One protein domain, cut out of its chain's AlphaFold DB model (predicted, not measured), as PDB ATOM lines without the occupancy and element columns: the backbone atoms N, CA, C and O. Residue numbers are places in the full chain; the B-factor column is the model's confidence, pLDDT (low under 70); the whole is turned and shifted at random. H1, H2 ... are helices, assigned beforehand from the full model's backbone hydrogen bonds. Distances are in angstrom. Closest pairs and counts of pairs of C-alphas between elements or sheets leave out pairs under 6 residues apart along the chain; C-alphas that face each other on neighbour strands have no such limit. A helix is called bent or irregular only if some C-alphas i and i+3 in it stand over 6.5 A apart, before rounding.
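This is residues 638 to 747 and 797 to 854 of the 1109 residues of an uncharacterized protein of Antrodiella citrinella (UniProt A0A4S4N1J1). A compact body of helices, with the hairpin of H7 and H8 packed together, H1 on H8, and H4 meeting H7 with residues 704 to 705 near its beginning and running away from it, has a helical arm reaching away from it: H2 folded back along residues 675 to 685 of H3. The last part of H3 joins this arm to the body, and the short H5 lies past the far end of H4, touching no helix. The printed part has 168 residues with eight named helices, H1 to H8 in chain order, and no named strand; the class is all helix. It is compact, with a radius of gyration of the C-alphas of 16.6 A, and spans 52 by 46 by 27 A.

The longest helix is H3, residues 675 to 697. H2, residues 661 to 670, touches residues 675 to 685 of H3 in a helical hairpin, at a shallow tilt of 17 degrees, opposite ways; the closest C-alphas are those of Leu 665 and Ile 678, 6.5 A apart. H4, residues 703 to 721, forms another helical hairpin with H3, also at 17 degrees; the C-alphas of Ala 694 and Ala 703 come closest, at 6.0 A. H7, residues 802 to 821, touches residues 695 to 697 of H3, about perpendicular at 75 degrees, with C-alphas 695 and 817 closest at 5.5 A. H7 forms a helical hairpin with H8, residues 835 to 851, at a steep tilt of 42 degrees, opposite ways; Asn 805 and Ala 843 have the closest C-alphas, 4.7 A apart. H1, residues 639 to 655, touches H8 at a steep tilt of 57 degrees, its closest C-alphas being 642 and 845, 4.7 A apart. H6, residues 737 to 741, touches residues 802 to 807 of H7, with C-alphas 740 and 803 closest at 5.7 A. H5, residues 723 to 726, is close to H4 but not clearly touching: C-alphas 720 and 726 are 7.8 A apart. Every O i to N i+4 pair is within hydrogen-bond range in H3, H6 and H8; the figures are 10 of 13 in H1, 5 of 6 in H2, 12 of 15 in H4 and 15 of 16 in H7, and H5 is too short for such a pair.

H1 begins at C-alpha 639 (9.202, 75.204, 71.223), and H8 ends at C-alpha 851 (7.854, 64.846, 66.134). H3 measures 31.5 A, H7 28.5 A and H4 26.0 A. H4 is irregular, only just: C-alphas 712 and 715 are 6.51 A apart.

The two C-alphas farthest apart are those of Lys 670 and Arg 798, 52.3 A. Residues 748 to 796 are not printed, with 22.5 A between C-alphas 747 and 797. The link from H7 to H8 is long, 13 residues. The mean pLDDT of the printed part is 85.1; under 70 are residues 658 to 669, 672 to 673, 675 to 678 and 698 to 701.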
ATOM      1  N   GLN A 638       4.925  75.791  68.974       92.69
ATOM      2  CA  GLN A 638       6.113  76.565  69.319       92.69
ATOM      3  C   GLN A 638       6.985  75.745  70.283       92.69
ATOM      4  O   GLN A 638       6.430  74.962  71.061       92.69
ATOM      5  N   PRO A 639       8.318  75.954  70.326       93.88
ATOM      6  CA  PRO A 639       9.202  75.204  71.223       93.88
ATOM      7  C   PRO A 639       8.804  75.324  72.700       93.88
ATOM      8  O   PRO A 639       8.911  74.356  73.449       93.88
ATOM      9  N   ILE A 640       8.265  76.479  73.118       91.69
ATOM     10  CA  ILE A 640       7.776  76.684  74.488       91.69
ATOM     11  C   ILE A 640       6.642  75.717  74.865       91.69
ATOM     12  O   ILE A 640       6.618  75.250  75.997       91.69
ATOM     13  N   HIS A 641       5.767  75.318  73.931       93.81
ATOM     14  CA  HIS A 641       4.707  74.339  74.217       93.81
ATOM     15  C   HIS A 641       5.304  72.949  74.502       93.81
ATOM     16  O   HIS A 641       4.860  72.253  75.413       93.81
ATOM     17  N   CYS A 642       6.356  72.560  73.772       96.81
ATOM     18  CA  CYS A 642       7.084  71.310  74.000       96.81
ATOM     19  C   CYS A 642       7.892  71.333  75.310       96.81
ATOM     20  O   CYS A 642       7.969  70.314  75.994       96.81
ATOM     21  N   ILE A 643       8.454  72.490  75.678       95.44
ATOM     22  CA  ILE A 643       9.197  72.692  76.932       95.44
ATOM     23  C   ILE A 643       8.257  72.669  78.145       95.44
ATOM     24  O   ILE A 643       8.540  71.966  79.112       95.44
ATOM     25  N   VAL A 644       7.122  73.375  78.088       89.81
ATOM     26  CA  VAL A 644       6.091  73.356  79.142       89.81
ATOM     27  C   VAL A 644       5.509  71.952  79.300       89.81
ATOM     28  O   VAL A 644       5.392  71.472  80.423       89.81
ATOM     29  N   TRP A 645       5.235  71.244  78.199       95.38
ATOM     30  CA  TRP A 645       4.827  69.838  78.250       95.38
ATOM     31  C   TRP A 645       5.873  68.949  78.942       95.38
ATOM     32  O   TRP A 645       5.523  68.160  79.815       95.38
ATOM     33  N   ALA A 646       7.160  69.091  78.612       96.25
ATOM     34  CA  ALA A 646       8.211  68.275  79.219       96.25
ATOM     35  C   ALA A 646       8.398  68.577  80.721       96.25
ATOM     36  O   ALA A 646       8.524  67.652  81.522       96.25
ATOM     37  N   LYS A 647       8.383  69.864  81.101       92.12
ATOM     38  CA  LYS A 647       8.570  70.352  82.478       92.12
ATOM     39  C   LYS A 647       7.376  70.062  83.392       92.12
ATOM     40  O   LYS A 647       7.578  69.639  84.525       92.12
ATOM     41  N   SER A 648       6.167  70.364  82.926       85.75
ATOM     42  CA  SER A 648       4.971  70.517  83.771       85.75
ATOM     43  C   SER A 648       3.872  69.492  83.493       85.75
ATOM     44  O   SER A 648       2.862  69.514  84.182       85.75
ATOM     45  N   TYR A 649       4.054  68.595  82.519       89.38
ATOM     46  CA  TYR A 649       3.165  67.449  82.302       89.38
ATOM     47  C   TYR A 649       3.947  66.132  82.376       89.38
ATOM     48  O   TYR A 649       3.686  65.313  83.250       89.38
ATOM     49  N   LEU A 650       4.960  65.940  81.524       92.94
ATOM     50  CA  LEU A 650       5.661  64.656  81.428       92.94
ATOM     51  C   LEU A 650       6.469  64.313  82.689       92.94
ATOM     52  O   LEU A 650       6.395  63.178  83.155       92.94
ATOM     53  N   LEU A 651       7.247  65.260  83.232       92.00
ATOM     54  CA  LEU A 651       8.067  64.995  84.418       92.00
ATOM     55  C   LEU A 651       7.203  64.642  85.658       92.00
ATOM     56  O   LEU A 651       7.456  63.578  86.225       92.00
ATOM     57  N   PRO A 652       6.156  65.411  86.041       88.88
ATOM     58  CA  PRO A 652       5.274  65.031  87.151       88.88
ATOM     59  C   PRO A 652       4.532  63.706  86.927       88.88
ATOM     60  O   PRO A 652       4.491  62.871  87.824       88.88
ATOM     61  N   GLN A 653       4.017  63.454  85.720       86.69
ATOM     62  CA  GLN A 653       3.281  62.216  85.433       86.69
ATOM     63  C   GLN A 653       4.163  60.960  85.563       86.69
ATOM     64  O   GLN A 653       3.698  59.924  86.039       86.69
ATOM     65  N   LEU A 654       5.452  61.040  85.210       88.81
ATOM     66  CA  LEU A 654       6.387  59.915  85.342       88.81
ATOM     67  C   LEU A 654       7.031  59.777  86.732       88.81
ATOM     68  O   LEU A 654       7.397  58.661  87.100       88.81
ATOM     69  N   LEU A 655       7.253  60.886  87.450       88.50
ATOM     70  CA  LEU A 655       8.162  60.941  88.609       88.50
ATOM     71  C   LEU A 655       7.666  61.811  89.787       88.50
ATOM     72  O   LEU A 655       8.381  61.934  90.776       88.50
ATOM     73  N   GLY A 656       6.488  62.432  89.699       84.19
ATOM     74  CA  GLY A 656       5.880  63.266  90.747       84.19
ATOM     75  C   GLY A 656       5.056  62.467  91.765       84.19
ATOM     76  O   GLY A 656       5.334  61.298  92.025       84.19
ATOM     77  N   GLU A 657       4.011  63.074  92.324       77.88
ATOM     78  CA  GLU A 657       3.015  62.388  93.171       77.88
ATOM     79  C   GLU A 657       2.095  61.486  92.328       77.88
ATOM     80  O   GLU A 657       2.067  61.606  91.099       77.88
ATOM     81  N   ASP A 658       1.451  60.498  92.958       67.00
ATOM     82  CA  ASP A 658       0.414  59.675  92.317       67.00
ATOM     83  C   ASP A 658      -0.933  60.356  92.557       67.00
ATOM     84  O   ASP A 658      -1.570  60.146  93.586       67.00
ATOM     85  N   GLU A 659      -1.343  61.191  91.607       59.00
ATOM     86  CA  GLU A 659      -2.735  61.622  91.474       59.00
ATOM     87  C   GLU A 659      -3.580  60.352  91.236       59.00
ATOM     88  O   GLU A 659      -3.309  59.608  90.288       59.00
ATOM     89  N   ASP A 660      -4.552  60.051  92.106       54.03
ATOM     90  CA  ASP A 660      -5.327  58.798  92.043       54.03
ATOM     91  C   ASP A 660      -6.432  58.864  90.975       54.03
ATOM     92  O   ASP A 660      -7.634  58.821  91.250       54.03
ATOM     93  N   SER A 661      -6.003  58.943  89.714       53.50
ATOM     94  CA  SER A 661      -6.874  58.980  88.533       53.50
ATOM     95  C   SER A 661      -7.738  57.720  88.367       53.50
ATOM     96  O   SER A 661      -8.551  57.659  87.447       53.50
ATOM     97  N   GLY A 662      -7.556  56.689  89.203       54.91
ATOM     98  CA  GLY A 662      -8.476  55.556  89.279       54.91
ATOM     99  C   GLY A 662      -9.810  55.971  89.896       54.91
ATOM    100  O   GLY A 662     -10.856  55.740  89.294       54.91
ATOM    101  N   GLY A 663      -9.768  56.647  91.050       58.34
ATOM    102  CA  GLY A 663     -10.965  57.101  91.763       58.34
ATOM    103  C   GLY A 663     -11.819  58.072  90.945       58.34
ATOM    104  O   GLY A 663     -13.031  57.892  90.851       58.34
ATOM    105  N   GLU A 664     -11.194  59.048  90.284       60.38
ATOM    106  CA  GLU A 664     -11.895  60.038  89.449       60.38
ATOM    107  C   GLU A 664     -12.648  59.386  88.275       60.38
ATOM    108  O   GLU A 664     -13.810  59.701  88.020       60.38
ATOM    109  N   LEU A 665     -12.017  58.427  87.587       62.59
ATOM    110  CA  LEU A 665     -12.630  57.706  86.465       62.59
ATOM    111  C   LEU A 665     -13.715  56.711  86.916       62.59
ATOM    112  O   LEU A 665     -14.623  56.404  86.141       62.59
ATOM    113  N   ASP A 666     -13.638  56.227  88.155       66.88
ATOM    114  CA  ASP A 666     -14.675  55.400  88.772       66.88
ATOM    115  C   ASP A 666     -15.891  56.233  89.221       66.88
ATOM    116  O   ASP A 666     -17.010  55.726  89.174       66.88
ATOM    117  N   GLU A 667     -15.720  57.506  89.604       69.75
ATOM    118  CA  GLU A 667     -16.846  58.430  89.823       69.75
ATOM    119  C   GLU A 667     -17.482  58.898  88.503       69.75
ATOM    120  O   GLU A 667     -18.708  58.881  88.389       69.75
ATOM    121  N   ALA A 668     -16.690  59.221  87.474       67.31
ATOM    122  CA  ALA A 668     -17.205  59.600  86.151       67.31
ATOM    123  C   ALA A 668     -18.090  58.502  85.518       67.31
ATOM    124  O   ALA A 668     -19.127  58.786  84.913       67.31
ATOM    125  N   GLU A 669     -17.739  57.222  85.708       69.50
ATOM    126  CA  GLU A 669     -18.571  56.097  85.253       69.50
ATOM    127  C   GLU A 669     -19.893  55.977  86.032       69.50
ATOM    128  O   GLU A 669     -20.920  55.644  85.438       69.50
ATOM    129  N   LYS A 670     -19.910  56.303  87.332       75.00
ATOM    130  CA  LYS A 670     -21.147  56.351  88.141       75.00
ATOM    131  C   LYS A 670     -22.041  57.530  87.754       75.00
ATOM    132  O   LYS A 670     -23.260  57.402  87.819       75.00
ATOM    133  N   GLN A 671     -21.445  58.644  87.331       73.50
ATOM    134  CA  GLN A 671     -22.145  59.837  86.840       73.50
ATOM    135  C   GLN A 671     -22.700  59.669  85.412       73.50
ATOM    136  O   GLN A 671     -23.442  60.523  84.934       73.50
ATOM    137  N   GLY A 672     -22.414  58.544  84.742       64.44
ATOM    138  CA  GLY A 672     -22.997  58.210  83.441       64.44
ATOM    139  C   GLY A 672     -22.331  58.902  82.250       64.44
ATOM    140  O   GLY A 672     -22.953  59.019  81.193       64.44
ATOM    141  N   GLU A 673     -21.080  59.348  82.399       68.69
ATOM    142  CA  GLU A 673     -20.300  59.905  81.293       68.69
ATOM    143  C   GLU A 673     -20.033  58.876  80.169       68.69
ATOM    144  O   GLU A 673     -20.364  57.689  80.242       68.69
ATOM    145  N   ASN A 674     -19.428  59.342  79.073       73.25
ATOM    146  CA  ASN A 674     -19.181  58.563  77.863       73.25
ATOM    147  C   ASN A 674     -18.282  57.335  78.128       73.25
ATOM    148  O   ASN A 674     -17.057  57.411  78.059       73.25
ATOM    149  N   ALA A 675     -18.889  56.167  78.357       69.56
ATOM    150  CA  ALA A 675     -18.192  54.925  78.704       69.56
ATOM    151  C   ALA A 675     -17.076  54.512  77.720       69.56
ATOM    152  O   ALA A 675     -16.101  53.877  78.124       69.56
ATOM    153  N   GLN A 676     -17.165  54.882  76.436       65.38
ATOM    154  CA  GLN A 676     -16.111  54.597  75.452       65.38
ATOM    155  C   GLN A 676     -14.887  55.523  75.614       65.38
ATOM    156  O   GLN A 676     -13.752  55.130  75.328       65.38
ATOM    157  N   GLU A 677     -15.108  56.735  76.113       63.06
ATOM    158  CA  GLU A 677     -14.083  57.719  76.458       63.06
ATOM    159  C   GLU A 677     -13.476  57.404  77.829       63.06
ATOM    160  O   GLU A 677     -12.257  57.271  77.908       63.06
ATOM    161  N   ILE A 678     -14.288  57.085  78.848       69.38
ATOM    162  CA  ILE A 678     -13.816  56.567  80.150       69.38
ATOM    163  C   ILE A 678     -12.942  55.318  79.958       69.38
ATOM    164  O   ILE A 678     -11.843  55.238  80.505       69.38
ATOM    165  N   ALA A 679     -13.367  54.348  79.139       70.88
ATOM    166  CA  ALA A 679     -12.568  53.154  78.848       70.88
ATOM    167  C   ALA A 679     -11.241  53.475  78.132       70.88
ATOM    168  O   ALA A 679     -10.256  52.748  78.289       70.88
ATOM    169  N   THR A 680     -11.189  54.571  77.368       70.38
ATOM    170  CA  THR A 680      -9.958  55.057  76.728       70.38
ATOM    171  C   THR A 680      -9.055  55.760  77.746       70.38
ATOM    172  O   THR A 680      -7.870  55.438  77.819       70.38
ATOM    173  N   LEU A 681      -9.610  56.625  78.599       71.50
ATOM    174  CA  LEU A 681      -8.899  57.316  79.679       71.50
ATOM    175  C   LEU A 681      -8.327  56.328  80.706       71.50
ATOM    176  O   LEU A 681      -7.133  56.381  80.993       71.50
ATOM    177  N   ARG A 682      -9.114  55.343  81.168       75.06
ATOM    178  CA  ARG A 682      -8.633  54.250  82.036       75.06
ATOM    179  C   ARG A 682      -7.488  53.473  81.382       75.06
ATOM    180  O   ARG A 682      -6.517  53.128  82.050       75.06
ATOM    181  N   LYS A 683      -7.553  53.220  80.069       75.44
ATOM    182  CA  LYS A 683      -6.473  52.552  79.322       75.44
ATOM    183  C   LYS A 683      -5.204  53.412  79.238       75.44
ATOM    184  O   LYS A 683      -4.107  52.859  79.325       75.44
ATOM    185  N   GLU A 684      -5.321  54.733  79.095       74.00
ATOM    186  CA  GLU A 684      -4.170  55.644  79.153       74.00
ATOM    187  C   GLU A 684      -3.573  55.735  80.565       74.00
ATOM    188  O   GLU A 684      -2.351  55.627  80.702       74.00
ATOM    189  N   ALA A 685      -4.411  55.844  81.601       74.06
ATOM    190  CA  ALA A 685      -4.002  55.868  83.005       74.06
ATOM    191  C   ALA A 685      -3.275  54.574  83.407       74.06
ATOM    192  O   ALA A 685      -2.161  54.627  83.927       74.06
ATOM    193  N   LEU A 686      -3.823  53.401  83.066       77.19
ATOM    194  CA  LEU A 686      -3.165  52.105  83.279       77.19
ATOM    195  C   LEU A 686      -1.832  51.994  82.524       77.19
ATOM    196  O   LEU A 686      -0.871  51.431  83.050       77.19
ATOM    197  N   ALA A 687      -1.735  52.548  81.312       76.62
ATOM    198  CA  ALA A 687      -0.489  52.552  80.549       76.62
ATOM    199  C   ALA A 687       0.581  53.474  81.166       76.62
ATOM    200  O   ALA A 687       1.754  53.097  81.202       76.62
ATOM    201  N   PHE A 688       0.203  54.648  81.685       79.75
ATOM    202  CA  PHE A 688       1.124  55.514  82.432       79.75
ATOM    203  C   PHE A 688       1.512  54.908  83.787       79.75
ATOM    204  O   PHE A 688       2.700  54.878  84.103       79.75
ATOM    205  N   SER A 689       0.563  54.327  84.527       79.44
ATOM    206  CA  SER A 689       0.813  53.598  85.776       79.44
ATOM    207  C   SER A 689       1.808  52.446  85.575       79.44
ATOM    208  O   SER A 689       2.797  52.351  86.298       79.44
ATOM    209  N   ALA A 690       1.652  51.635  84.521       80.38
ATOM    210  CA  ALA A 690       2.602  50.569  84.189       80.38
ATOM    211  C   ALA A 690       4.012  51.097  83.847       80.38
ATOM    212  O   ALA A 690       5.016  50.512  84.259       80.38
ATOM    213  N   VAL A 691       4.107  52.219  83.124       82.62
ATOM    214  CA  VAL A 691       5.381  52.889  82.799       82.62
ATOM    215  C   VAL A 691       6.061  53.451  84.056       82.62
ATOM    216  O   VAL A 691       7.262  53.266  84.256       82.62
ATOM    217  N   ARG A 692       5.289  54.091  84.934       85.44
ATOM    218  CA  ARG A 692       5.714  54.672  86.212       85.44
ATOM    219  C   ARG A 692       6.152  53.596  87.212       85.44
ATOM    220  O   ARG A 692       7.217  53.705  87.817       85.44
ATOM    221  N   ALA A 693       5.410  52.492  87.293       82.25
ATOM    222  CA  ALA A 693       5.785  51.303  88.051       82.25
ATOM    223  C   ALA A 693       7.071  50.654  87.513       82.25
ATOM    224  O   ALA A 693       7.892  50.202  88.308       82.25
ATOM    225  N   ALA A 694       7.303  50.645  86.195       81.81
ATOM    226  CA  ALA A 694       8.573  50.182  85.634       81.81
ATOM    227  C   ALA A 694       9.747  51.085  86.061       81.81
ATOM    228  O   ALA A 694      10.771  50.564  86.497       81.81
ATOM    229  N   LEU A 695       9.582  52.414  86.012       83.00
ATOM    230  CA  LEU A 695      10.591  53.381  86.471       83.00
ATOM    231  C   LEU A 695      10.887  53.279  87.977       83.00
ATOM    232  O   LEU A 695      12.041  53.442  88.373       83.00
ATOM    233  N   ARG A 696       9.885  52.991  88.818       81.88
ATOM    234  CA  ARG A 696      10.054  52.880  90.281       81.88
ATOM    235  C   ARG A 696      10.482  51.500  90.784       81.88
ATOM    236  O   ARG A 696      11.183  51.435  91.782       81.88
ATOM    237  N   ASN A 697      10.110  50.412  90.108       75.44
ATOM    238  CA  ASN A 697      10.330  49.046  90.611       75.44
ATOM    239  C   ASN A 697      11.380  48.243  89.824       75.44
ATOM    240  O   ASN A 697      11.685  47.111  90.202       75.44
ATOM    241  N   SER A 698      11.921  48.765  88.715       62.88
ATOM    242  CA  SER A 698      12.871  48.014  87.890       62.88
ATOM    243  C   SER A 698      13.948  48.881  87.243       62.88
ATOM    244  O   SER A 698      13.683  49.729  86.397       62.88
ATOM    245  N   LEU A 699      15.212  48.561  87.525       60.31
ATOM    246  CA  LEU A 699      16.383  49.051  86.784       60.31
ATOM    247  C   LEU A 699      16.547  48.352  85.410       60.31
ATOM    248  O   LEU A 699      17.657  48.079  84.945       60.31
ATOM    249  N   SER A 700      15.426  48.034  84.752       63.09
ATOM    250  CA  SER A 700      15.415  47.493  83.395       63.09
ATOM    251  C   SER A 700      15.968  48.528  82.420       63.09
ATOM    252  O   SER A 700      15.476  49.653  82.339       63.09
ATOM    253  N   LYS A 701      16.954  48.122  81.611       62.44
ATOM    254  CA  LYS A 701      17.541  48.972  80.559       62.44
ATOM    255  C   LYS A 701      16.513  49.417  79.513       62.44
ATOM    256  O   LYS A 701      16.742  50.412  78.831       62.44
ATOM    257  N   ASP A 702      15.395  48.702  79.418       76.81
ATOM    258  CA  ASP A 702      14.302  48.996  78.502       76.81
ATOM    259  C   ASP A 702      13.228  49.913  79.111       76.81
ATOM    260  O   ASP A 702      12.370  50.375  78.371       76.81
ATOM    261  N   ALA A 703      13.273  50.260  80.408       83.94
ATOM    262  CA  ALA A 703      12.267  51.138  81.025       83.94
ATOM    263  C   ALA A 703      12.161  52.493  80.295       83.94
ATOM    264  O   ALA A 703      11.073  52.906  79.896       83.94
ATOM    265  N   ALA A 704      13.300  53.129  80.000       89.56
ATOM    266  CA  ALA A 704      13.344  54.352  79.197       89.56
ATOM    267  C   ALA A 704      12.862  54.149  77.743       89.56
ATOM    268  O   ALA A 704      12.337  55.082  77.138       89.56
ATOM    269  N   LYS A 705      12.985  52.936  77.180       91.94
ATOM    270  CA  LYS A 705      12.431  52.596  75.860       91.94
ATOM    271  C   LYS A 705      10.910  52.432  75.913       91.94
ATOM    272  O   LYS A 705      10.233  52.933  75.023       91.94
ATOM    273  N   THR A 706      10.361  51.815  76.960       90.69
ATOM    274  CA  THR A 706       8.908  51.722  77.183       90.69
ATOM    275  C   THR A 706       8.284  53.109  77.328       90.69
ATOM    276  O   THR A 706       7.271  53.392  76.694       90.69
ATOM    277  N   VAL A 707       8.927  54.006  78.088       92.31
ATOM    278  CA  VAL A 707       8.509  55.416  78.202       92.31
ATOM    279  C   VAL A 707       8.544  56.090  76.828       92.31
ATOM    280  O   VAL A 707       7.582  56.751  76.446       92.31
ATOM    281  N   PHE A 708       9.622  55.898  76.060       95.00
ATOM    282  CA  PHE A 708       9.757  56.498  74.733       95.00
ATOM    283  C   PHE A 708       8.672  56.024  73.756       95.00
ATOM    284  O   PHE A 708       8.016  56.853  73.129       95.00
ATOM    285  N   GLU A 709       8.470  54.710  73.625       93.94
ATOM    286  CA  GLU A 709       7.493  54.146  72.686       93.94
ATOM    287  C   GLU A 709       6.048  54.458  73.126       93.94
ATOM    288  O   GLU A 709       5.206  54.679  72.265       93.94
ATOM    289  N   LYS A 710       5.747  54.603  74.427       91.94
ATOM    290  CA  LYS A 710       4.457  55.169  74.872       91.94
ATOM    291  C   LYS A 710       4.305  56.619  74.396       91.94
ATOM    292  O   LYS A 710       3.370  56.938  73.670       91.94
ATOM    293  N   VAL A 711       5.242  57.486  74.778       93.50
ATOM    294  CA  VAL A 711       5.049  58.946  74.782       93.50
ATOM    295  C   VAL A 711       5.365  59.621  73.439       93.50
ATOM    296  O   VAL A 711       4.689  60.572  73.051       93.50
ATOM    297  N   PHE A 712       6.382  59.153  72.711       96.00
ATOM    298  CA  PHE A 712       6.784  59.713  71.411       96.00
ATOM    299  C   PHE A 712       6.291  58.891  70.219       96.00
ATOM    300  O   PHE A 712       6.587  59.238  69.073       96.00
ATOM    301  N   ARG A 713       5.544  57.811  70.473       93.69
ATOM    302  CA  ARG A 713       5.003  56.958  69.422       93.69
ATOM    303  C   ARG A 713       3.542  56.591  69.639       93.69
ATOM    304  O   ARG A 713       2.728  57.152  68.923       93.69
ATOM    305  N   SER A 714       3.185  55.730  70.593       92.06
ATOM    306  CA  SER A 714       1.794  55.274  70.761       92.06
ATOM    307  C   SER A 714       0.823  56.420  71.046       92.06
ATOM    308  O   SER A 714      -0.257  56.451  70.471       92.06
ATOM    309  N   ASP A 715       1.224  57.416  71.837       90.44
ATOM    310  CA  ASP A 715       0.404  58.609  72.079       90.44
ATOM    311  C   ASP A 715       0.279  59.489  70.823       90.44
ATOM    312  O   ASP A 715      -0.746  60.133  70.614       90.44
ATOM    313  N   ILE A 716       1.272  59.472  69.927       92.50
ATOM    314  CA  ILE A 716       1.200  60.160  68.629       92.50
ATOM    315  C   ILE A 716       0.339  59.361  67.634       92.50
ATOM    316  O   ILE A 716      -0.478  59.944  66.929       92.50
ATOM    317  N   GLU A 717       0.451  58.033  67.615       92.31
ATOM    318  CA  GLU A 717      -0.402  57.121  66.841       92.31
ATOM    319  C   GLU A 717      -1.881  57.244  67.284       92.31
ATOM    320  O   GLU A 717      -2.767  57.326  66.432       92.31
ATOM    321  N   ASN A 718      -2.151  57.387  68.590       88.06
ATOM    322  CA  ASN A 718      -3.473  57.711  69.140       88.06
ATOM    323  C   ASN A 718      -3.955  59.099  68.679       88.06
ATOM    324  O   ASN A 718      -5.058  59.217  68.146       88.06
ATOM    325  N   LEU A 719      -3.134  60.149  68.826       86.50
ATOM    326  CA  LEU A 719      -3.465  61.514  68.386       86.50
ATOM    327  C   LEU A 719      -3.768  61.595  66.877       86.50
ATOM    328  O   LEU A 719      -4.632  62.370  66.462       86.50
ATOM    329  N   LEU A 720      -3.107  60.780  66.050       88.56
ATOM    330  CA  LEU A 720      -3.358  60.692  64.608       88.56
ATOM    331  C   LEU A 720      -4.708  60.049  64.249       88.56
ATOM    332  O   LEU A 720      -5.218  60.313  63.161       88.56
ATOM    333  N   SER A 721      -5.320  59.265  65.145       85.38
ATOM    334  CA  SER A 721      -6.672  58.724  64.920       85.38
ATOM    335  C   SER A 721      -7.747  59.822  64.863       85.38
ATOM    336  O   SER A 721      -8.736  59.685  64.142       85.38
ATOM    337  N   MET A 722      -7.513  60.961  65.528       81.88
ATOM    338  CA  MET A 722      -8.353  62.163  65.455       81.88
ATOM    339  C   MET A 722      -8.082  62.955  64.166       81.88
ATOM    340  O   MET A 722      -7.621  64.096  64.202       81.88
ATOM    341  N   ALA A 723      -8.374  62.350  63.010       78.62
ATOM    342  CA  ALA A 723      -8.073  62.886  61.677       78.62
ATOM    343  C   ALA A 723      -8.526  64.349  61.462       78.62
ATOM    344  O   ALA A 723      -7.857  65.120  60.769       78.62
ATOM    345  N   ASP A 724      -9.625  64.760  62.098       78.50
ATOM    346  CA  ASP A 724     -10.182  66.111  61.988       78.50
ATOM    347  C   ASP A 724      -9.280  67.204  62.582       78.50
ATOM    348  O   ASP A 724      -9.258  68.327  62.071       78.50
ATOM    349  N   MET A 725      -8.457  66.862  63.580       77.12
ATOM    350  CA  MET A 725      -7.467  67.754  64.197       77.12
ATOM    351  C   MET A 725      -6.361  68.176  63.210       77.12
ATOM    352  O   MET A 725      -5.786  69.260  63.334       77.12
ATOM    353  N   TRP A 726      -6.106  67.345  62.193       84.94
ATOM    354  CA  TRP A 726      -5.004  67.480  61.234       84.94
ATOM    355  C   TRP A 726      -5.451  68.012  59.862       84.94
ATOM    356  O   TRP A 726      -4.637  68.187  58.962       84.94
ATOM    357  N   ARG A 727      -6.736  68.369  59.692       84.56
ATOM    358  CA  ARG A 727      -7.270  68.964  58.444       84.56
ATOM    359  C   ARG A 727      -6.649  70.318  58.067       84.56
ATOM    360  O   ARG A 727      -6.770  70.743  56.924       84.56
ATOM    361  N   SER A 728      -6.052  71.024  59.030       79.25
ATOM    362  CA  SER A 728      -5.514  72.389  58.872       79.25
ATOM    363  C   SER A 728      -4.112  72.577  59.471       79.25
ATOM    364  O   SER A 728      -3.643  73.706  59.612       79.25
ATOM    365  N   ARG A 729      -3.452  71.481  59.863       82.94
ATOM    366  CA  ARG A 729      -2.168  71.460  60.581       82.94
ATOM    367  C   ARG A 729      -1.340  70.278  60.081       82.94
ATOM    368  O   ARG A 729      -1.918  69.252  59.740       82.94
ATOM    369  N   GLU A 730      -0.016  70.401  60.042       86.50
ATOM    370  CA  GLU A 730       0.844  69.265  59.680       86.50
ATOM    371  C   GLU A 730       0.692  68.154  60.746       86.50
ATOM    372  O   GLU A 730       0.798  68.454  61.940       86.50
ATOM    373  N   PRO A 731       0.370  66.904  60.360       90.88
ATOM    374  CA  PRO A 731       0.197  65.812  61.313       90.88
ATOM    375  C   PRO A 731       1.544  65.424  61.947       90.88
ATOM    376  O   PRO A 731       2.547  65.339  61.231       90.88
ATOM    377  N   PRO A 732       1.597  65.153  63.264       94.06
ATOM    378  CA  PRO A 732       2.828  64.753  63.930       94.06
ATOM    379  C   PRO A 732       3.312  63.381  63.448       94.06
ATOM    380  O   PRO A 732       2.527  62.509  63.080       94.06
ATOM    381  N   ILE A 733       4.625  63.179  63.479       94.94
ATOM    382  CA  ILE A 733       5.299  61.964  63.023       94.94
ATOM    383  C   ILE A 733       5.684  61.127  64.255       94.94
ATOM    384  O   ILE A 733       6.537  61.569  65.030       94.94
ATOM    385  N   PRO A 734       5.113  59.918  64.444       96.31
ATOM    386  CA  PRO A 734       5.528  59.000  65.500       96.31
ATOM    387  C   PRO A 734       7.016  58.660  65.365       96.31
ATOM    388  O   PRO A 734       7.489  58.291  64.285       96.31
ATOM    389  N   LEU A 735       7.766  58.799  66.456       95.94
ATOM    390  CA  LEU A 735       9.196  58.513  66.472       95.94
ATOM    391  C   LEU A 735       9.456  57.012  66.646       95.94
ATOM    392  O   LEU A 735       8.647  56.285  67.215       95.94
ATOM    393  N   ASN A 736      10.615  56.536  66.185       95.56
ATOM    394  CA  ASN A 736      11.012  55.136  66.330       95.56
ATOM    395  C   ASN A 736      12.344  55.023  67.083       95.56
ATOM    396  O   ASN A 736      13.366  55.502  66.588       95.56
ATOM    397  N   PHE A 737      12.340  54.383  68.258       94.94
ATOM    398  CA  PHE A 737      13.503  54.340  69.151       94.94
ATOM    399  C   PHE A 737      14.735  53.720  68.479       94.94
ATOM    400  O   PHE A 737      15.796  54.341  68.411       94.94
ATOM    401  N   ASP A 738      14.596  52.500  67.953       94.00
ATOM    402  CA  ASP A 738      15.724  51.758  67.379       94.00
ATOM    403  C   ASP A 738      16.219  52.404  66.077       94.00
ATOM    404  O   ASP A 738      17.420  52.442  65.825       94.00
ATOM    405  N   GLY A 739      15.314  52.964  65.269       92.81
ATOM    406  CA  GLY A 739      15.662  53.672  64.043       92.81
ATOM    407  C   GLY A 739      16.421  54.977  64.291       92.81
ATOM    408  O   GLY A 739      17.375  55.265  63.572       92.81
ATOM    409  N   ILE A 740      16.059  55.750  65.321       93.88
ATOM    410  CA  ILE A 740      16.816  56.952  65.711       93.88
ATOM    411  C   ILE A 740      18.186  56.550  66.262       93.88
ATOM    412  O   ILE A 740      19.202  57.088  65.829       93.88
ATOM    413  N   LYS A 741      18.225  55.558  67.159       92.00
ATOM    414  CA  LYS A 741      19.458  55.032  67.765       92.00
ATOM    415  C   LYS A 741      20.452  54.474  66.739       92.00
ATOM    416  O   LYS A 741      21.657  54.579  66.936       92.00
ATOM    417  N   ASN A 742      19.953  53.887  65.652       91.94
ATOM    418  CA  ASN A 742      20.768  53.318  64.575       91.94
ATOM    419  C   ASN A 742      20.991  54.294  63.398       91.94
ATOM    420  O   ASN A 742      21.551  53.890  62.379       91.94
ATOM    421  N   GLY A 743      20.522  55.545  63.489       86.81
ATOM    422  CA  GLY A 743      20.641  56.550  62.423       86.81
ATOM    423  C   GLY A 743      19.833  56.262  61.146       86.81
ATOM    424  O   GLY A 743      20.055  56.910  60.125       86.81
ATOM    425  N   THR A 744      18.903  55.301  61.170       88.50
ATOM    426  CA  THR A 744      18.076  54.907  60.012       88.50
ATOM    427  C   THR A 744      16.725  55.627  59.945       88.50
ATOM    428  O   THR A 744      16.068  55.599  58.904       88.50
ATOM    429  N   PHE A 745      16.306  56.295  61.024       88.75
ATOM    430  CA  PHE A 745      15.102  57.126  61.069       88.75
ATOM    431  C   PHE A 745      15.435  58.600  60.809       88.75
ATOM    432  O   PHE A 745      16.297  59.180  61.467       88.75
ATOM    433  N   ALA A 746      14.690  59.231  59.900       79.00
ATOM    434  CA  ALA A 746      14.789  60.659  59.618       79.00
ATOM    435  C   ALA A 746      13.394  61.292  59.550       79.00
ATOM    436  O   ALA A 746      12.529  60.832  58.800       79.00
ATOM    437  N   VAL A 747      13.195  62.383  60.295       80.56
ATOM    438  CA  VAL A 747      11.979  63.204  60.219       80.56
ATOM    439  C   VAL A 747      11.944  63.894  58.854       80.56
ATOM    440  O   VAL A 747      12.736  64.797  58.574       80.56
ATOM    441  N   GLN A 797      25.260  75.449  74.418       85.94
ATOM    442  CA  GLN A 797      24.783  76.266  73.289       85.94
ATOM    443  C   GLN A 797      24.712  75.472  71.973       85.94
ATOM    444  O   GLN A 797      24.261  75.991  70.955       85.94
ATOM    445  N   ARG A 798      25.175  74.217  71.960       87.06
ATOM    446  CA  ARG A 798      25.148  73.366  70.765       87.06
ATOM    447  C   ARG A 798      23.748  72.791  70.571       87.06
ATOM    448  O   ARG A 798      23.131  72.287  71.509       87.06
ATOM    449  N   THR A 799      23.259  72.832  69.338       86.75
ATOM    450  CA  THR A 799      22.037  72.131  68.932       86.75
ATOM    451  C   THR A 799      22.307  70.630  68.879       86.75
ATOM    452  O   THR A 799      23.135  70.181  68.087       86.75
ATOM    453  N   LEU A 800      21.610  69.863  69.715       91.19
ATOM    454  CA  LEU A 800      21.692  68.402  69.754       91.19
ATOM    455  C   LEU A 800      20.955  67.784  68.551       91.19
ATOM    456  O   LEU A 800      19.861  68.238  68.202       91.19
ATOM    457  N   SER A 801      21.518  66.741  67.934       94.06
ATOM    458  CA  SER A 801      20.848  65.969  66.879       94.06
ATOM    459  C   SER A 801      19.708  65.106  67.436       94.06
ATOM    460  O   SER A 801      19.534  64.969  68.647       94.06
ATOM    461  N   LEU A 802      18.906  64.492  66.560       93.62
ATOM    462  CA  LEU A 802      17.814  63.610  66.989       93.62
ATOM    463  C   LEU A 802      18.331  62.394  67.787       93.62
ATOM    464  O   LEU A 802      17.689  61.991  68.756       93.62
ATOM    465  N   GLN A 803      19.508  61.869  67.428       95.25
ATOM    466  CA  GLN A 803      20.175  60.797  68.170       95.25
ATOM    467  C   GLN A 803      20.724  61.300  69.514       95.25
ATOM    468  O   GLN A 803      20.452  60.678  70.536       95.25
ATOM    469  N   ASP A 804      21.402  62.456  69.546       94.94
ATOM    470  CA  ASP A 804      21.924  63.033  70.798       94.94
ATOM    471  C   ASP A 804      20.801  63.282  71.821       94.94
ATOM    472  O   ASP A 804      20.972  63.028  73.011       94.94
ATOM    473  N   ASN A 805      19.631  63.757  71.370       96.81
ATOM    474  CA  ASN A 805      18.472  63.944  72.246       96.81
ATOM    475  C   ASN A 805      17.891  62.605  72.733       96.81
ATOM    476  O   ASN A 805      17.463  62.531  73.881       96.81
ATOM    477  N   LEU A 806      17.896  61.542  71.919       96.88
ATOM    478  CA  LEU A 806      17.483  60.209  72.378       96.88
ATOM    479  C   LEU A 806      18.448  59.648  73.432       96.88
ATOM    480  O   LEU A 806      18.012  59.135  74.464       96.88
ATOM    481  N   GLU A 807      19.754  59.761  73.197       96.06
ATOM    482  CA  GLU A 807      20.775  59.305  74.143       96.06
ATOM    483  C   GLU A 807      20.724  60.109  75.448       96.06
ATOM    484  O   GLU A 807      20.775  59.520  76.529       96.06
ATOM    485  N   LEU A 808      20.511  61.429  75.374       95.81
ATOM    486  CA  LEU A 808      20.315  62.289  76.545       95.81
ATOM    487  C   LEU A 808      19.026  61.954  77.315       95.81
ATOM    488  O   LEU A 808      19.055  61.902  78.544       95.81
ATOM    489  N   PHE A 809      17.912  61.692  76.621       97.12
ATOM    490  CA  PHE A 809      16.641  61.264  77.225       97.12
ATOM    491  C   PHE A 809      16.810  59.973  78.035       97.12
ATOM    492  O   PHE A 809      16.469  59.927  79.215       97.12
ATOM    493  N   VAL A 810      17.407  58.941  77.431       95.38
ATOM    494  CA  VAL A 810      17.678  57.665  78.109       95.38
ATOM    495  C   VAL A 810      18.667  57.856  79.265       95.38
ATOM    496  O   VAL A 810      18.468  57.307  80.348       95.38
ATOM    497  N   ALA A 811      19.723  58.651  79.075       94.81
ATOM    498  CA  ALA A 811      20.739  58.881  80.098       94.81
ATOM    499  C   ALA A 811      20.229  59.699  81.296       94.81
ATOM    500  O   ALA A 811      20.707  59.478  82.405       94.81
ATOM    501  N   SER A 812      19.311  60.645  81.101       95.81
ATOM    502  CA  SER A 812      18.725  61.456  82.182       95.81
ATOM    503  C   SER A 812      17.640  60.694  82.930       95.81
ATOM    504  O   SER A 812      17.712  60.578  84.152       95.81
ATOM    505  N   LEU A 813      16.701  60.077  82.210       93.62
ATOM    506  CA  LEU A 813      15.597  59.330  82.810       93.62
ATOM    507  C   LEU A 813      16.089  58.159  83.676       93.62
ATOM    508  O   LEU A 813      15.555  57.933  84.757       93.62
ATOM    509  N   ASN A 814      17.166  57.477  83.269       92.50
ATOM    510  CA  ASN A 814      17.794  56.441  84.094       92.50
ATOM    511  C   ASN A 814      18.424  56.996  85.391       92.50
ATOM    512  O   ASN A 814      18.394  56.312  86.412       92.50
ATOM    513  N   ARG A 815      18.979  58.219  85.392       92.94
ATOM    514  CA  ARG A 815      19.546  58.848  86.607       92.94
ATOM    515  C   ARG A 815      18.443  59.292  87.569       92.94
ATOM    516  O   ARG A 815      18.549  59.044  88.767       92.94
ATOM    517  N   LEU A 816      17.353  59.842  87.032       92.44
ATOM    518  CA  LEU A 816      16.152  60.195  87.794       92.44
ATOM    519  C   LEU A 816      15.467  58.957  88.403       92.44
ATOM    520  O   LEU A 816      15.152  58.955  89.589       92.44
ATOM    521  N   ALA A 817      15.323  57.865  87.643       89.81
ATOM    522  CA  ALA A 817      14.779  56.604  88.156       89.81
ATOM    523  C   ALA A 817      15.619  56.035  89.318       89.81
ATOM    524  O   ALA A 817      15.066  55.599  90.326       89.81
ATOM    525  N   VAL A 818      16.954  56.102  89.224       89.56
ATOM    526  CA  VAL A 818      17.867  55.686  90.305       89.56
ATOM    527  C   VAL A 818      17.707  56.539  91.570       89.56
ATOM    528  O   VAL A 818      17.859  56.005  92.668       89.56
ATOM    529  N   ARG A 819      17.381  57.835  91.455       89.75
ATOM    530  CA  ARG A 819      17.137  58.704  92.622       89.75
ATOM    531  C   ARG A 819      15.928  58.227  93.423       89.75
ATOM    532  O   ARG A 819      16.103  57.930  94.608       89.75
ATOM    533  N   ILE A 820      14.783  58.009  92.766       86.44
ATOM    534  CA  ILE A 820      13.577  57.477  93.426       86.44
ATOM    535  C   ILE A 820      13.814  56.062  93.969       86.44
ATOM    536  O   ILE A 820      13.600  55.812  95.152       86.44
ATOM    537  N   GLN A 821      14.368  55.150  93.158       83.81
ATOM    538  CA  GLN A 821      14.685  53.778  93.592       83.81
ATOM    539  C   GLN A 821      15.644  53.713  94.793       83.81
ATOM    540  O   GLN A 821      15.654  52.721  95.519       83.81
ATOM    541  N   SER A 822      16.461  54.749  95.014       83.38
ATOM    542  CA  SER A 822      17.383  54.815  96.153       83.38
ATOM    543  C   SER A 822      16.753  55.297  97.466       83.38
ATOM    544  O   SER A 822      17.475  55.394  98.458       83.38
ATOM    545  N   GLY A 823      15.448  55.605  97.490       75.31
ATOM    546  CA  GLY A 823      14.737  56.070  98.689       75.31
ATOM    547  C   GLY A 823      15.214  57.434  99.200       75.31
ATOM    548  O   GLY A 823      15.193  57.685 100.401       75.31
ATOM    549  N   LYS A 824      15.728  58.287  98.301       72.81
ATOM    550  CA  LYS A 824      16.201  59.647  98.625       72.81
ATOM    551  C   LYS A 824      15.164  60.732  98.357       72.81
ATOM    552  O   LYS A 824      15.221  61.787  98.978       72.81
ATOM    553  N   GLU A 825      14.302  60.484  97.378       80.56
ATOM    554  CA  GLU A 825      13.338  61.414  96.798       80.56
ATOM    555  C   GLU A 825      12.133  60.567  96.366       80.56
ATOM    556  O   GLU A 825      12.252  59.802  95.413       80.56
ATOM    557  N   ASP A 826      10.993  60.650  97.055       79.81
ATOM    558  CA  ASP A 826       9.788  59.897  96.655       79.81
ATOM    559  C   ASP A 826       9.172  60.460  95.359       79.81
ATOM    560  O   ASP A 826       8.570  59.739  94.552       79.81
ATOM    561  N   THR A 827       9.372  61.764  95.146       86.38
ATOM    562  CA  THR A 827       8.865  62.555  94.024       86.38
ATOM    563  C   THR A 827       9.959  63.494  93.505       86.38
ATOM    564  O   THR A 827      10.827  63.940  94.258       86.38
ATOM    565  N   ILE A 828       9.944  63.791  92.204       87.62
ATOM    566  CA  ILE A 828      10.912  64.678  91.547       87.62
ATOM    567  C   ILE A 828      10.174  65.798  90.810       87.62
ATOM    568  O   ILE A 828       9.409  65.562  89.875       87.62
ATOM    569  N   THR A 829      10.473  67.038  91.194       87.19
ATOM    570  CA  THR A 829      10.042  68.258  90.496       87.19
ATOM    571  C   THR A 829      11.194  68.848  89.674       87.19
ATOM    572  O   THR A 829      12.364  68.536  89.889       87.19
ATOM    573  N   PHE A 830      10.891  69.696  88.688       89.31
ATOM    574  CA  PHE A 830      11.921  70.318  87.845       89.31
ATOM    575  C   PHE A 830      12.638  71.457  88.584       89.31
ATOM    576  O   PHE A 830      12.097  72.562  88.660       89.31
ATOM    577  N   ASP A 831      13.890  71.266  89.003       82.62
ATOM    578  CA  ASP A 831      14.817  72.402  89.087       82.62
ATOM    579  C   ASP A 831      15.523  72.592  87.735       82.62
ATOM    580  O   ASP A 831      15.858  71.643  87.025       82.62
ATOM    581  N   LYS A 832      15.762  73.857  87.389       82.62
ATOM    582  CA  LYS A 832      16.630  74.265  86.283       82.62
ATOM    583  C   LYS A 832      18.114  74.170  86.665       82.62
ATOM    584  O   LYS A 832      18.948  74.181  85.767       82.62
ATOM    585  N   ASP A 833      18.447  74.182  87.963       81.38
ATOM    586  CA  ASP A 833      19.816  74.179  88.506       81.38
ATOM    587  C   ASP A 833      20.302  72.747  88.839       81.38
ATOM    588  O   ASP A 833      21.471  72.560  89.172       81.38
ATOM    589  N   ASP A 834      19.429  71.748  88.683       86.19
ATOM    590  CA  ASP A 834      19.731  70.313  88.651       86.19
ATOM    591  C   ASP A 834      19.939  69.870  87.190       86.19
ATOM    592  O   ASP A 834      19.133  70.177  86.305       86.19
ATOM    593  N   ASP A 835      21.055  69.190  86.916       91.38
ATOM    594  CA  ASP A 835      21.412  68.758  85.566       91.38
ATOM    595  C   ASP A 835      20.559  67.575  85.070       91.38
ATOM    596  O   ASP A 835      20.376  67.449  83.860       91.38
ATOM    597  N   ASP A 836      20.006  66.730  85.949       94.31
ATOM    598  CA  ASP A 836      19.229  65.547  85.544       94.31
ATOM    599  C   ASP A 836      17.839  65.929  85.028       94.31
ATOM    600  O   ASP A 836      17.419  65.487  83.954       94.31
ATOM    601  N   THR A 837      17.138  66.792  85.766       94.31
ATOM    602  CA  THR A 837      15.829  67.331  85.378       94.31
ATOM    603  C   THR A 837      15.945  68.273  84.183       94.31
ATOM    604  O   THR A 837      15.077  68.258  83.305       94.31
ATOM    605  N   LEU A 838      17.033  69.047  84.085       94.75
ATOM    606  CA  LEU A 838      17.306  69.890  82.921       94.75
ATOM    607  C   LEU A 838      17.638  69.077  81.663       94.75
ATOM    608  O   LEU A 838      17.120  69.398  80.589       94.75
ATOM    609  N   ASP A 839      18.455  68.027  81.771       96.94
ATOM    610  CA  ASP A 839      18.728  67.108  80.661       96.94
ATOM    611  C   ASP A 839      17.435  66.444  80.176       96.94
ATOM    612  O   ASP A 839      17.157  66.447  78.975       96.94
ATOM    613  N   PHE A 840      16.620  65.934  81.106       97.56
ATOM    614  CA  PHE A 840      15.352  65.279  80.794       97.56
ATOM    615  C   PHE A 840      14.375  66.212  80.073       97.56
ATOM    616  O   PHE A 840      13.812  65.836  79.041       97.56
ATOM    617  N   VAL A 841      14.191  67.443  80.568       97.56
ATOM    618  CA  VAL A 841      13.301  68.428  79.935       97.56
ATOM    619  C   VAL A 841      13.841  68.870  78.574       97.56
ATOM    620  O   VAL A 841      13.067  68.946  77.623       97.56
ATOM    621  N   THR A 842      15.157  69.079  78.439       97.69
ATOM    622  CA  THR A 842      15.806  69.414  77.156       97.69
ATOM    623  C   THR A 842      15.568  68.328  76.114       97.69
ATOM    624  O   THR A 842      15.064  68.604  75.024       97.69
ATOM    625  N   ALA A 843      15.889  67.083  76.461       97.94
ATOM    626  CA  ALA A 843      15.764  65.948  75.566       97.94
ATOM    627  C   ALA A 843      14.300  65.688  75.177       97.94
ATOM    628  O   ALA A 843      13.980  65.595  73.992       97.94
ATOM    629  N   SER A 844      13.391  65.661  76.157       98.19
ATOM    630  CA  SER A 844      11.962  65.406  75.932       98.19
ATOM    631  C   SER A 844      11.299  66.498  75.088       98.19
ATOM    632  O   SER A 844      10.537  66.194  74.166       98.19
ATOM    633  N   ALA A 845      11.614  67.773  75.345       98.00
ATOM    634  CA  ALA A 845      11.089  68.894  74.572       98.00
ATOM    635  C   ALA A 845      11.604  68.894  73.126       98.00
ATOM    636  O   ALA A 845      10.840  69.200  72.208       98.00
ATOM    637  N   ASN A 846      12.865  68.512  72.898       97.94
ATOM    638  CA  ASN A 846      13.442  68.418  71.558       97.94
ATOM    639  C   ASN A 846      12.905  67.220  70.769       97.94
ATOM    640  O   ASN A 846      12.579  67.376  69.593       97.94
ATOM    641  N   LEU A 847      12.745  66.054  71.406       97.88
ATOM    642  CA  LEU A 847      12.103  64.887  70.793       97.88
ATOM    643  C   LEU A 847      10.661  65.217  70.378       97.88
ATOM    644  O   LEU A 847      10.287  64.999  69.226       97.88
ATOM    645  N   ARG A 848       9.876  65.851  71.263       97.50
ATOM    646  CA  ARG A 848       8.526  66.329  70.920       97.50
ATOM    647  C   ARG A 848       8.546  67.393  69.823       97.50
ATOM    648  O   ARG A 848       7.731  67.314  68.913       97.50
ATOM    649  N   SER A 849       9.476  68.348  69.861       96.94
ATOM    650  CA  SER A 849       9.593  69.360  68.800       96.94
ATOM    651  C   SER A 849       9.832  68.703  67.438       96.94
ATOM    652  O   SER A 849       9.104  68.985  66.491       96.94
ATOM    653  N   ALA A 850      10.765  67.748  67.362       95.81
ATOM    654  CA  ALA A 850      11.056  67.007  66.139       95.81
ATOM    655  C   ALA A 850       9.846  66.207  65.621       95.81
ATOM    656  O   ALA A 850       9.599  66.208  64.416       95.81
ATOM    657  N   ALA A 851       9.067  65.579  66.508       95.62
ATOM    658  CA  ALA A 851       7.854  64.846  66.134       95.62
ATOM    659  C   ALA A 851       6.761  65.750  65.526       95.62
ATOM    660  O   ALA A 851       6.040  65.317  64.633       95.62
ATOM    661  N   TYR A 852       6.660  67.010  65.958       94.88
ATOM    662  CA  TYR A 852       5.694  67.996  65.448       94.88
ATOM    663  C   TYR A 852       6.284  68.953  64.385       94.88
ATOM    664  O   TYR A 852       5.689  69.985  64.087       94.88
ATOM    665  N   GLY A 853       7.474  68.669  63.836       93.00
ATOM    666  CA  GLY A 853       8.140  69.524  62.835       93.00
ATOM    667  C   GLY A 853       8.681  70.867  63.364       93.00
ATOM    668  O   GLY A 853       9.225  71.667  62.599       93.00
ATOM    669  N   ILE A 854       8.572  71.110  64.672       94.94
ATOM    670  CA  ILE A 854       8.989  72.332  65.368       94.94
ATOM    671  C   ILE A 854      10.523  72.368  65.490       94.94
ATOM    672  O   ILE A 854      11.180  71.348  65.710       94.94
TER     673      ILE A 854